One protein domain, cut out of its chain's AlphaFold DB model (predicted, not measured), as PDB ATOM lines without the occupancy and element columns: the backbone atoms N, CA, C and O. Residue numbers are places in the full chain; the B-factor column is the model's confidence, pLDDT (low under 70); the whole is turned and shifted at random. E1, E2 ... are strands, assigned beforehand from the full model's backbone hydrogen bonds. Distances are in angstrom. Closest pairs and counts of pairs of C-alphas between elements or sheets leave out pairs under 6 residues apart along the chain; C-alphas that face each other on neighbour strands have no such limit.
ATOM      1  N   GLY A  86      14.153  48.210  14.308       61.66
ATOM      2  CA  GLY A  86      14.529  47.619  15.594       61.66
ATOM      3  C   GLY A  86      13.989  46.195  15.764       61.66
ATOM      4  O   GLY A  86      12.936  45.850  15.226       61.66
ATOM      5  N   LEU A  87      14.708  45.368  16.524       62.34
ATOM      6  CA  LEU A  87      14.289  44.010  16.889       62.34
ATOM      7  C   LEU A  87      13.318  44.047  18.076       62.34
ATOM      8  O   LEU A  87      13.662  44.572  19.134       62.34
ATOM      9  N   CYS A  88      12.136  43.443  17.935       63.91
ATOM     10  CA  CYS A  88      11.292  43.136  19.095       63.91
ATOM     11  C   CYS A  88      11.831  41.916  19.865       63.91
ATOM     12  O   CYS A  88      12.451  41.030  19.276       63.91
ATOM     13  N   SER A  89      11.561  41.850  21.178       57.31
ATOM     14  CA  SER A  89      12.089  40.846  22.135       57.31
ATOM     15  C   SER A  89      11.862  39.372  21.765       57.31
ATOM     16  O   SER A  89      12.450  38.481  22.361       57.31
ATOM     17  N   ASN A  90      11.015  39.103  20.782       57.69
ATOM     18  CA  ASN A  90      10.712  37.793  20.226       57.69
ATOM     19  C   ASN A  90      11.636  37.381  19.061       57.69
ATOM     20  O   ASN A  90      11.374  36.367  18.417       57.69
ATOM     21  N   GLU A  91      12.696  38.153  18.788       56.59
ATOM     22  CA  GLU A  91      13.816  37.858  17.868       56.59
ATOM     23  C   GLU A  91      13.420  37.572  16.407       56.59
ATOM     24  O   GLU A  91      14.270  37.281  15.573       56.59
ATOM     25  N   LYS A  92      12.129  37.661  16.072       61.97
ATOM     26  CA  LYS A  92      11.554  37.273  14.773       61.97
ATOM     27  C   LYS A  92      10.862  38.421  14.042       61.97
ATOM     28  O   LYS A  92      10.382  38.221  12.929       61.97
ATOM     29  N   SER A  93      10.759  39.596  14.659       64.75
ATOM     30  CA  SER A  93       9.980  40.724  14.137       64.75
ATOM     31  C   SER A  93      10.835  41.981  14.062       64.75
ATOM     32  O   SER A  93      11.387  42.417  15.073       64.75
ATOM     33  N   CYS A  94      10.907  42.556  12.862       70.06
ATOM     34  CA  CYS A  94      11.627  43.786  12.567       70.06
ATOM     35  C   CYS A  94      10.654  44.953  12.445       70.06
ATOM     36  O   CYS A  94       9.722  44.912  11.642       70.06
ATOM     37  N   CYS A  95      10.874  45.988  13.245       70.62
ATOM     38  CA  CYS A  95       9.918  47.058  13.481       70.62
ATOM     39  C   CYS A  95      10.502  48.403  13.089       70.62
ATOM     40  O   CYS A  95      11.529  48.802  13.624       70.62
ATOM     41  N   LYS A  96       9.854  49.102  12.157       66.31
ATOM     42  CA  LYS A  96      10.344  50.389  11.662       66.31
ATOM     43  C   LYS A  96      10.296  51.447  12.763       66.31
ATOM     44  O   LYS A  96       9.394  51.402  13.602       66.31
ATOM     45  N   ASP A  97      11.218  52.406  12.708       54.97
ATOM     46  CA  ASP A  97      11.203  53.659  13.470       54.97
ATOM     47  C   ASP A  97       9.754  54.132  13.696       54.97
ATOM     48  O   ASP A  97       9.080  54.477  12.724       54.97
ATOM     49  N   ASN A  98       9.275  54.103  14.953       54.66
ATOM     50  CA  ASN A  98       7.898  54.376  15.439       54.66
ATOM     51  C   ASN A  98       7.112  53.192  16.038       54.66
ATOM     52  O   ASN A  98       5.877  53.184  15.994       54.66
ATOM     53  N   VAL A  99       7.791  52.233  16.655       59.19
ATOM     54  CA  VAL A  99       7.144  51.144  17.398       59.19
ATOM     55  C   VAL A  99       7.464  51.324  18.878       59.19
ATOM     56  O   VAL A  99       8.620  51.256  19.278       59.19
ATOM     57  N   GLU A 100       6.440  51.672  19.660       57.59
ATOM     58  CA  GLU A 100       6.548  51.965  21.102       57.59
ATOM     59  C   GLU A 100       6.316  50.706  21.955       57.59
ATOM     60  O   GLU A 100       6.818  50.620  23.071       57.59
ATOM     61  N   LEU A 101       5.602  49.709  21.411       63.88
ATOM     62  CA  LEU A 101       5.330  48.422  22.056       63.88
ATOM     63  C   LEU A 101       5.613  47.242  21.113       63.88
ATOM     64  O   LEU A 101       5.384  47.310  19.905       63.88
ATOM     65  N   CYS A 102       6.065  46.132  21.691       65.12
ATOM     66  CA  CYS A 102       6.366  44.880  21.002       65.12
ATOM     67  C   CYS A 102       5.532  43.748  21.599       65.12
ATOM     68  O   CYS A 102       5.805  43.343  22.725       65.12
ATOM     69  N   ALA A 103       4.588  43.191  20.836       65.75
ATOM     70  CA  ALA A 103       3.846  42.014  21.271       65.75
ATOM     71  C   ALA A 103       4.687  40.738  21.022       65.75
ATOM     72  O   ALA A 103       5.016  40.446  19.862       65.75
ATOM     73  N   PRO A 104       4.995  39.924  22.050       57.22
ATOM     74  CA  PRO A 104       5.915  38.785  21.971       57.22
ATOM     75  C   PRO A 104       5.488  37.684  20.985       57.22
ATOM     76  O   PRO A 104       6.316  36.906  20.518       57.22
ATOM     77  N   SER A 105       4.216  37.619  20.600       58.75
ATOM     78  CA  SER A 105       3.724  36.738  19.528       58.75
ATOM     79  C   SER A 105       3.087  37.491  18.358       58.75
ATOM     80  O   SER A 105       2.791  36.870  17.341       58.75
ATOM     81  N   GLY A 106       2.824  38.792  18.516       60.84
ATOM     82  CA  GLY A 106       2.051  39.613  17.576       60.84
ATOM     83  C   GLY A 106       2.881  40.462  16.624       60.84
ATOM     84  O   GLY A 106       2.370  40.914  15.602       60.84
ATOM     85  N   GLY A 107       4.154  40.679  16.952       67.56
ATOM     86  CA  GLY A 107       5.023  41.592  16.221       67.56
ATOM     87  C   GLY A 107       4.904  43.033  16.716       67.56
ATOM     88  O   GLY A 107       4.688  43.290  17.899       67.56
ATOM     89  N   CYS A 108       5.112  43.980  15.805       71.56
ATOM     90  CA  CYS A 108       5.302  45.394  16.115       71.56
ATOM     91  C   CYS A 108       3.980  46.137  16.351       71.56
ATOM     92  O   CYS A 108       3.122  46.142  15.466       71.56
ATOM     93  N   CYS A 109       3.849  46.856  17.469       73.69
ATOM     94  CA  CYS A 109       2.727  47.763  17.692       73.69
ATOM     95  C   CYS A 109       3.060  49.178  17.179       73.69
ATOM     96  O   CYS A 109       4.000  49.802  17.678       73.69
ATOM     97  N   PRO A 110       2.308  49.745  16.216       71.50
ATOM     98  CA  PRO A 110       2.450  51.161  15.885       71.50
ATOM     99  C   PRO A 110       2.208  52.027  17.132       71.50
ATOM    100  O   PRO A 110       1.389  51.668  17.972       71.50
ATOM    101  N   LYS A 111       2.847  53.202  17.214       68.56
ATOM    102  CA  LYS A 111       2.694  54.200  18.305       68.56
ATOM    103  C   LYS A 111       1.252  54.502  18.750       68.56
ATOM    104  O   LYS A 111       1.016  54.917  19.879       68.56
ATOM    105  N   ASN A 112       0.276  54.301  17.868       69.56
ATOM    106  CA  ASN A 112      -1.137  54.542  18.172       69.56
ATOM    107  C   ASN A 112      -1.796  53.397  18.967       69.56
ATOM    108  O   ASN A 112      -2.919  53.554  19.433       69.56
ATOM    109  N   LEU A 113      -1.127  52.249  19.116       72.81
ATOM    110  CA  LEU A 113      -1.603  51.075  19.845       72.81
ATOM    111  C   LEU A 113      -0.728  50.892  21.086       72.81
ATOM    112  O   LEU A 113       0.306  50.226  21.050       72.81
ATOM    113  N   LYS A 114      -1.136  51.544  22.176       68.88
ATOM    114  CA  LYS A 114      -0.357  51.627  23.422       68.88
ATOM    115  C   LYS A 114      -0.510  50.413  24.339       68.88
ATOM    116  O   LYS A 114       0.140  50.358  25.377       68.88
ATOM    117  N   TRP A 115      -1.380  49.473  23.979       71.19
ATOM    118  CA  TRP A 115      -1.774  48.373  24.848       71.19
ATOM    119  C   TRP A 115      -1.547  47.030  24.182       71.19
ATOM    120  O   TRP A 115      -1.789  46.866  22.987       71.19
ATOM    121  N   GLU A 116      -1.108  46.063  24.976       76.81
ATOM    122  CA  GLU A 116      -0.875  44.699  24.532       76.81
ATOM    123  C   GLU A 116      -1.832  43.744  25.243       76.81
ATOM    124  O   GLU A 116      -1.929  43.737  26.471       76.81
ATOM    125  N   CYS A 117      -2.512  42.907  24.464       78.69
ATOM    126  CA  CYS A 117      -3.410  41.882  24.962       78.69
ATOM    127  C   CYS A 117      -2.868  40.483  24.696       78.69
ATOM    128  O   CYS A 117      -2.555  40.096  23.563       78.69
ATOM    129  N   GLY A 118      -2.765  39.714  25.782       71.69
ATOM    130  CA  GLY A 118      -2.463  38.286  25.750       71.69
ATOM    131  C   GLY A 118      -1.116  37.920  25.128       71.69
ATOM    132  O   GLY A 118      -0.996  36.812  24.608       71.69
ATOM    133  N   GLY A 119      -0.119  38.811  25.108       69.88
ATOM    134  CA  GLY A 119       1.167  38.487  24.485       69.88
ATOM    135  C   GLY A 119       1.164  38.566  22.958       69.88
ATOM    136  O   GLY A 119       2.177  38.264  22.328       69.88
ATOM    137  N   LYS A 120       0.016  38.835  22.320       69.50
ATOM    138  CA  LYS A 120      -0.197  38.529  20.894       69.50
ATOM    139  C   LYS A 120      -0.796  39.665  20.083       69.50
ATOM    140  O   LYS A 120      -0.629  39.659  18.870       69.50
ATOM    141  N   TYR A 121      -1.505  40.599  20.705       73.25
ATOM    142  CA  TYR A 121      -2.254  41.611  19.970       73.25
ATOM    143  C   TYR A 121      -1.976  43.002  20.514       73.25
ATOM    144  O   TYR A 121      -2.002  43.218  21.720       73.25
ATOM    145  N   CYS A 122      -1.751  43.941  19.604       77.62
ATOM    146  CA  CYS A 122      -1.676  45.362  19.907       77.62
ATOM    147  C   CYS A 122      -3.078  45.958  19.798       77.62
ATOM    148  O   CYS A 122      -3.735  45.803  18.764       77.62
ATOM    149  N   CYS A 123      -3.531  46.648  20.836       79.12
ATOM    150  CA  CYS A 123      -4.890  47.152  20.930       79.12
ATOM    151  C   CYS A 123      -4.931  48.683  20.982       79.12
ATOM    152  O   CYS A 123      -4.042  49.313  21.565       79.12
ATOM    153  N   PRO A 124      -5.958  49.297  20.361       70.00
ATOM    154  CA  PRO A 124      -6.102  50.752  20.350       70.00
ATOM    155  C   PRO A 124      -6.639  51.306  21.672       70.00
ATOM    156  O   PRO A 124      -6.511  52.496  21.930       70.00
ATOM    157  N   PHE A 125      -7.218  50.450  22.511       73.50
ATOM    158  CA  PHE A 125      -7.790  50.792  23.810       73.50
ATOM    159  C   PHE A 125      -7.181  49.911  24.908       73.50
ATOM    160  O   PHE A 125      -6.627  48.846  24.628       73.50
ATOM    161  N   ASP A 126      -7.317  50.357  26.151       70.69
ATOM    162  CA  ASP A 126      -6.725  49.802  27.376       70.69
ATOM    163  C   ASP A 126      -7.369  48.503  27.886       70.69
ATOM    164  O   ASP A 126      -7.339  48.201  29.076       70.69
ATOM    165  N   SER A 127      -7.971  47.716  26.996       75.69
ATOM    166  CA  SER A 127      -8.810  46.585  27.381       75.69
ATOM    167  C   SER A 127      -8.550  45.347  26.537       75.69
ATOM    168  O   SER A 127      -8.482  45.393  25.306       75.69
ATOM    169  N   CYS A 128      -8.490  44.217  27.238       81.00
ATOM    170  CA  CYS A 128      -8.299  42.884  26.694       81.00
ATOM    171  C   CYS A 128      -9.464  41.992  27.102       81.00
ATOM    172  O   CYS A 128      -9.843  41.954  28.274       81.00
ATOM    173  N   LEU A 129      -9.992  41.218  26.158       81.62
ATOM    174  CA  LEU A 129     -10.900  40.128  26.493       81.62
ATOM    175  C   LEU A 129     -10.109  38.953  27.080       81.62
ATOM    176  O   LEU A 129      -8.918  38.779  26.815       81.62
ATOM    177  N   ALA A 130     -10.798  38.088  27.827       78.62
ATOM    178  CA  ALA A 130     -10.218  36.878  28.416       78.62
ATOM    179  C   ALA A 130      -9.625  35.902  27.377       78.62
ATOM    180  O   ALA A 130      -8.743  35.112  27.697       78.62
ATOM    181  N   ASN A 131     -10.073  35.973  26.121       78.69
ATOM    182  CA  ASN A 131      -9.513  35.214  24.999       78.69
ATOM    183  C   ASN A 131      -8.218  35.834  24.424       78.69
ATOM    184  O   ASN A 131      -7.688  35.328  23.438       78.69
ATOM    185  N   GLY A 132      -7.719  36.928  25.007       72.94
ATOM    186  CA  GLY A 132      -6.517  37.633  24.567       72.94
ATOM    187  C   GLY A 132      -6.737  38.601  23.406       72.94
ATOM    188  O   GLY A 132      -5.770  39.201  22.955       72.94
ATOM    189  N   HIS A 133      -7.969  38.792  22.923       78.12
ATOM    190  CA  HIS A 133      -8.261  39.718  21.826       78.12
ATOM    191  C   HIS A 133      -8.537  41.147  22.304       78.12
ATOM    192  O   HIS A 133      -8.982  41.382  23.430       78.12
ATOM    193  N   CYS A 134      -8.345  42.106  21.394       81.69
ATOM    194  CA  CYS A 134      -8.755  43.490  21.596       81.69
ATOM    195  C   CYS A 134     -10.282  43.607  21.584       81.69
ATOM    196  O   CYS A 134     -10.922  43.432  20.546       81.69
ATOM    197  N   GLY A 135     -10.863  44.013  22.701       80.69
ATOM    198  CA  GLY A 135     -12.235  44.501  22.765       80.69
ATOM    199  C   GLY A 135     -12.592  44.980  24.164       80.69
ATOM    200  O   GLY A 135     -11.754  44.987  25.065       80.69
ATOM    201  N   CYS A 136     -13.853  45.350  24.338       83.75
ATOM    202  CA  CYS A 136     -14.434  45.629  25.644       83.75
ATOM    203  C   CYS A 136     -15.196  44.392  26.129       83.75
ATOM    204  O   CYS A 136     -15.748  43.658  25.310       83.75
ATOM    205  N   ASN A 137     -15.239  44.163  27.444       83.06
ATOM    206  CA  ASN A 137     -16.159  43.172  28.013       83.06
ATOM    207  C   ASN A 137     -17.618  43.553  27.710       83.06
ATOM    208  O   ASN A 137     -17.916  44.728  27.510       83.06
ATOM    209  N   ASP A 138     -18.535  42.586  27.781       81.75
ATOM    210  CA  ASP A 138     -19.953  42.763  27.409       81.75
ATOM    211  C   ASP A 138     -20.688  43.869  28.196       81.75
ATOM    212  O   ASP A 138     -21.714  44.380  27.759       81.75
ATOM    213  N   ASN A 139     -20.147  44.274  29.349       83.69
ATOM    214  CA  ASN A 139     -20.698  45.327  30.211       83.69
ATOM    215  C   ASN A 139     -20.071  46.717  29.977       83.69
ATOM    216  O   ASN A 139     -20.277  47.630  30.778       83.69
ATOM    217  N   LEU A 140     -19.241  46.869  28.945       85.50
ATOM    218  CA  LEU A 140     -18.512  48.093  28.623       85.50
ATOM    219  C   LEU A 140     -18.820  48.514  27.182       85.50
ATOM    220  O   LEU A 140     -18.810  47.709  26.254       85.50
ATOM    221  N   TYR A 141     -19.035  49.807  26.985       84.50
ATOM    222  CA  TYR A 141     -19.198  50.425  25.678       84.50
ATOM    223  C   TYR A 141     -17.839  50.654  25.027       84.50
ATOM    224  O   TYR A 141     -16.899  51.125  25.668       84.50
ATOM    225  N   ARG A 142     -17.747  50.353  23.732       84.25
ATOM    226  CA  ARG A 142     -16.547  50.610  22.938       84.25
ATOM    227  C   ARG A 142     -16.565  52.041  22.416       84.25
ATOM    228  O   ARG A 142     -17.339  52.348  21.512       84.25
ATOM    229  N   CYS A 143     -15.695  52.876  22.964       83.38
ATOM    230  CA  CYS A 143     -15.441  54.230  22.482       83.38
ATOM    231  C   CYS A 143     -14.132  54.256  21.679       83.38
ATOM    232  O   CYS A 143     -13.392  53.270  21.679       83.38
ATOM    233  N   ILE A 144     -13.851  55.351  20.961       79.50
ATOM    234  CA  ILE A 144     -12.755  55.421  19.970       79.50
ATOM    235  C   ILE A 144     -11.419  54.872  20.509       79.50
ATOM    236  O   ILE A 144     -10.790  54.069  19.824       79.50
ATOM    237  N   ASN A 145     -11.024  55.240  21.734       75.56
ATOM    238  CA  ASN A 145      -9.746  54.826  22.338       75.56
ATOM    239  C   ASN A 145      -9.886  54.179  23.729       75.56
ATOM    240  O   ASN A 145      -8.890  54.012  24.432       75.56
ATOM    241  N   SER A 146     -11.102  53.833  24.167       80.44
ATOM    242  CA  SER A 146     -11.346  53.378  25.544       80.44
ATOM    243  C   SER A 146     -12.558  52.456  25.646       80.44
ATOM    244  O   SER A 146     -13.483  52.532  24.834       80.44
ATOM    245  N   CYS A 147     -12.580  51.623  26.685       85.12
ATOM    246  CA  CYS A 147     -13.761  50.857  27.072       85.12
ATOM    247  C   CYS A 147     -14.451  51.510  28.271       85.12
ATOM    248  O   CYS A 147     -13.885  51.603  29.357       85.12
ATOM    249  N   CYS A 148     -15.692  51.951  28.088       85.00
ATOM    250  CA  CYS A 148     -16.362  52.854  29.017       85.00
ATOM    251  C   CYS A 148     -17.611  52.224  29.623       85.00
ATOM    252  O   CYS A 148     -18.454  51.674  28.923       85.00
ATOM    253  N   LYS A 149     -17.782  52.340  30.939       85.19
ATOM    254  CA  LYS A 149     -18.908  51.713  31.651       85.19
ATOM    255  C   LYS A 149     -20.266  52.360  31.379       85.19
ATOM    256  O   LYS A 149     -21.273  51.665  31.378       85.19
ATOM    257  N   TYR A 150     -20.297  53.672  31.157       86.25
ATOM    258  CA  TYR A 150     -21.545  54.441  31.083       86.25
ATOM    259  C   TYR A 150     -21.842  55.003  29.685       86.25
ATOM    260  O   TYR A 150     -22.708  55.859  29.548       86.25
ATOM    261  N   GLY A 151     -21.144  54.523  28.654       85.88
ATOM    262  CA  GLY A 151     -21.310  54.988  27.276       85.88
ATOM    263  C   GLY A 151     -20.187  55.904  26.797       85.88
ATOM    264  O   GLY A 151     -19.188  56.104  27.493       85.88
ATOM    265  N   CYS A 152     -20.372  56.441  25.590       86.38
ATOM    266  CA  CYS A 152     -19.423  57.317  24.908       86.38
ATOM    267  C   CYS A 152     -20.061  58.678  24.636       86.38
ATOM    268  O   CYS A 152     -21.147  58.747  24.060       86.38
ATOM    269  N   LYS A 153     -19.361  59.755  24.981       83.25
ATOM    270  CA  LYS A 153     -19.712  61.115  24.583       83.25
ATOM    271  C   LYS A 153     -19.215  61.331  23.157       83.25
ATOM    272  O   LYS A 153     -18.026  61.164  22.891       83.25
ATOM    273  N   ASP A 154     -20.139  61.596  22.236       80.81
ATOM    274  CA  ASP A 154     -19.861  61.784  20.802       80.81
ATOM    275  C   ASP A 154     -19.015  60.654  20.171       80.81
ATOM    276  O   ASP A 154     -18.238  60.861  19.242       80.81
ATOM    277  N   GLY A 155     -19.133  59.433  20.710       72.00
ATOM    278  CA  GLY A 155     -18.356  58.259  20.291       72.00
ATOM    279  C   GLY A 155     -16.891  58.238  20.753       72.00
ATOM    280  O   GLY A 155     -16.235  57.206  20.620       72.00
ATOM    281  N   GLY A 156     -16.378  59.329  21.324       78.12
ATOM    282  CA  GLY A 156     -14.970  59.491  21.682       78.12
ATOM    283  C   GLY A 156     -14.640  59.100  23.115       78.12
ATOM    284  O   GLY A 156     -14.013  58.065  23.345       78.12
ATOM    285  N   GLU A 157     -15.023  59.949  24.064       80.75
ATOM    286  CA  GLU A 157     -14.618  59.844  25.470       80.75
ATOM    287  C   GLU A 157     -15.646  59.093  26.316       80.75
ATOM    288  O   GLU A 157     -16.838  59.062  26.002       80.75
ATOM    289  N   CYS A 158     -15.187  58.496  27.419       82.88
ATOM    290  CA  CYS A 158     -16.077  57.836  28.363       82.88
ATOM    291  C   CYS A 158     -17.055  58.827  28.987       82.88
ATOM    292  O   CYS A 158     -16.651  59.835  29.561       82.88
ATOM    293  N   MET A 159     -18.342  58.490  28.955       87.81
ATOM    294  CA  MET A 159     -19.334  59.224  29.727       87.81
ATOM    295  C   MET A 159     -19.137  58.986  31.219       87.81
ATOM    296  O   MET A 159     -18.778  57.890  31.669       87.81
ATOM    297  N   CYS A 160     -19.435  60.023  31.990       86.44
ATOM    298  CA  CYS A 160     -19.414  59.935  33.430       86.44
ATOM    299  C   CYS A 160     -20.579  59.116  33.996       86.44
ATOM    300  O   CYS A 160     -21.634  58.953  33.384       86.44
TER     301      CYS A 160
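AT A GLANCE: This is residues 86 to 160 of the 253 residues of an uncharacterized protein of Lobosporangium transversale (UniProt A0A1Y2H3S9). With little regular structure, this is a flat, loopy row of three small antiparallel hairpins, E2-E3, E4-E5 and E6-E7, with E1 at one end. The 75 printed residues hold seven strands, E1 to E7 in chain order, and no named helix; the class is all strand, with 24 residues in named elements. It is only just loose, close to compact: radius of gyration of the C-alphas 13.9 A, spans 42 by 25 by 12 A.

IN THESE COORDINATES: Find C-alpha 94 at (11.627, 43.786, 12.567), where E1, residues 94 to 96, begins. Next come E2, 99 to 103, 10.5 A long; E3, 107 to 110, 9.9 A; E4, 115 to 117; E5, 121 to 123; E6, 141 to 143; and E7, 146 to 148, ending at (-16.362, 52.854, 29.017).

HOW THE PARTS SIT: E1 pairs with no named strand. Within hydrogen-bond range, find N 103 and O 107, 2.9 A, in hairpin E2-E3; N 117 and O 121, 2.8 A, in E4-E5; N 141 and O 148, 2.8 A, in E6-E7. The closest C-alphas of E3 and E5, Cys 109 and Cys 122, are 5.5 A apart.

THE WHOLE: The farthest C-alphas, Glu 91 and Cys 160, are 42.8 A apart. The printed part has no cut; the link E5 to E6 is long. Look for pLDDT under 70 in 25 residues, among them 96 to 107.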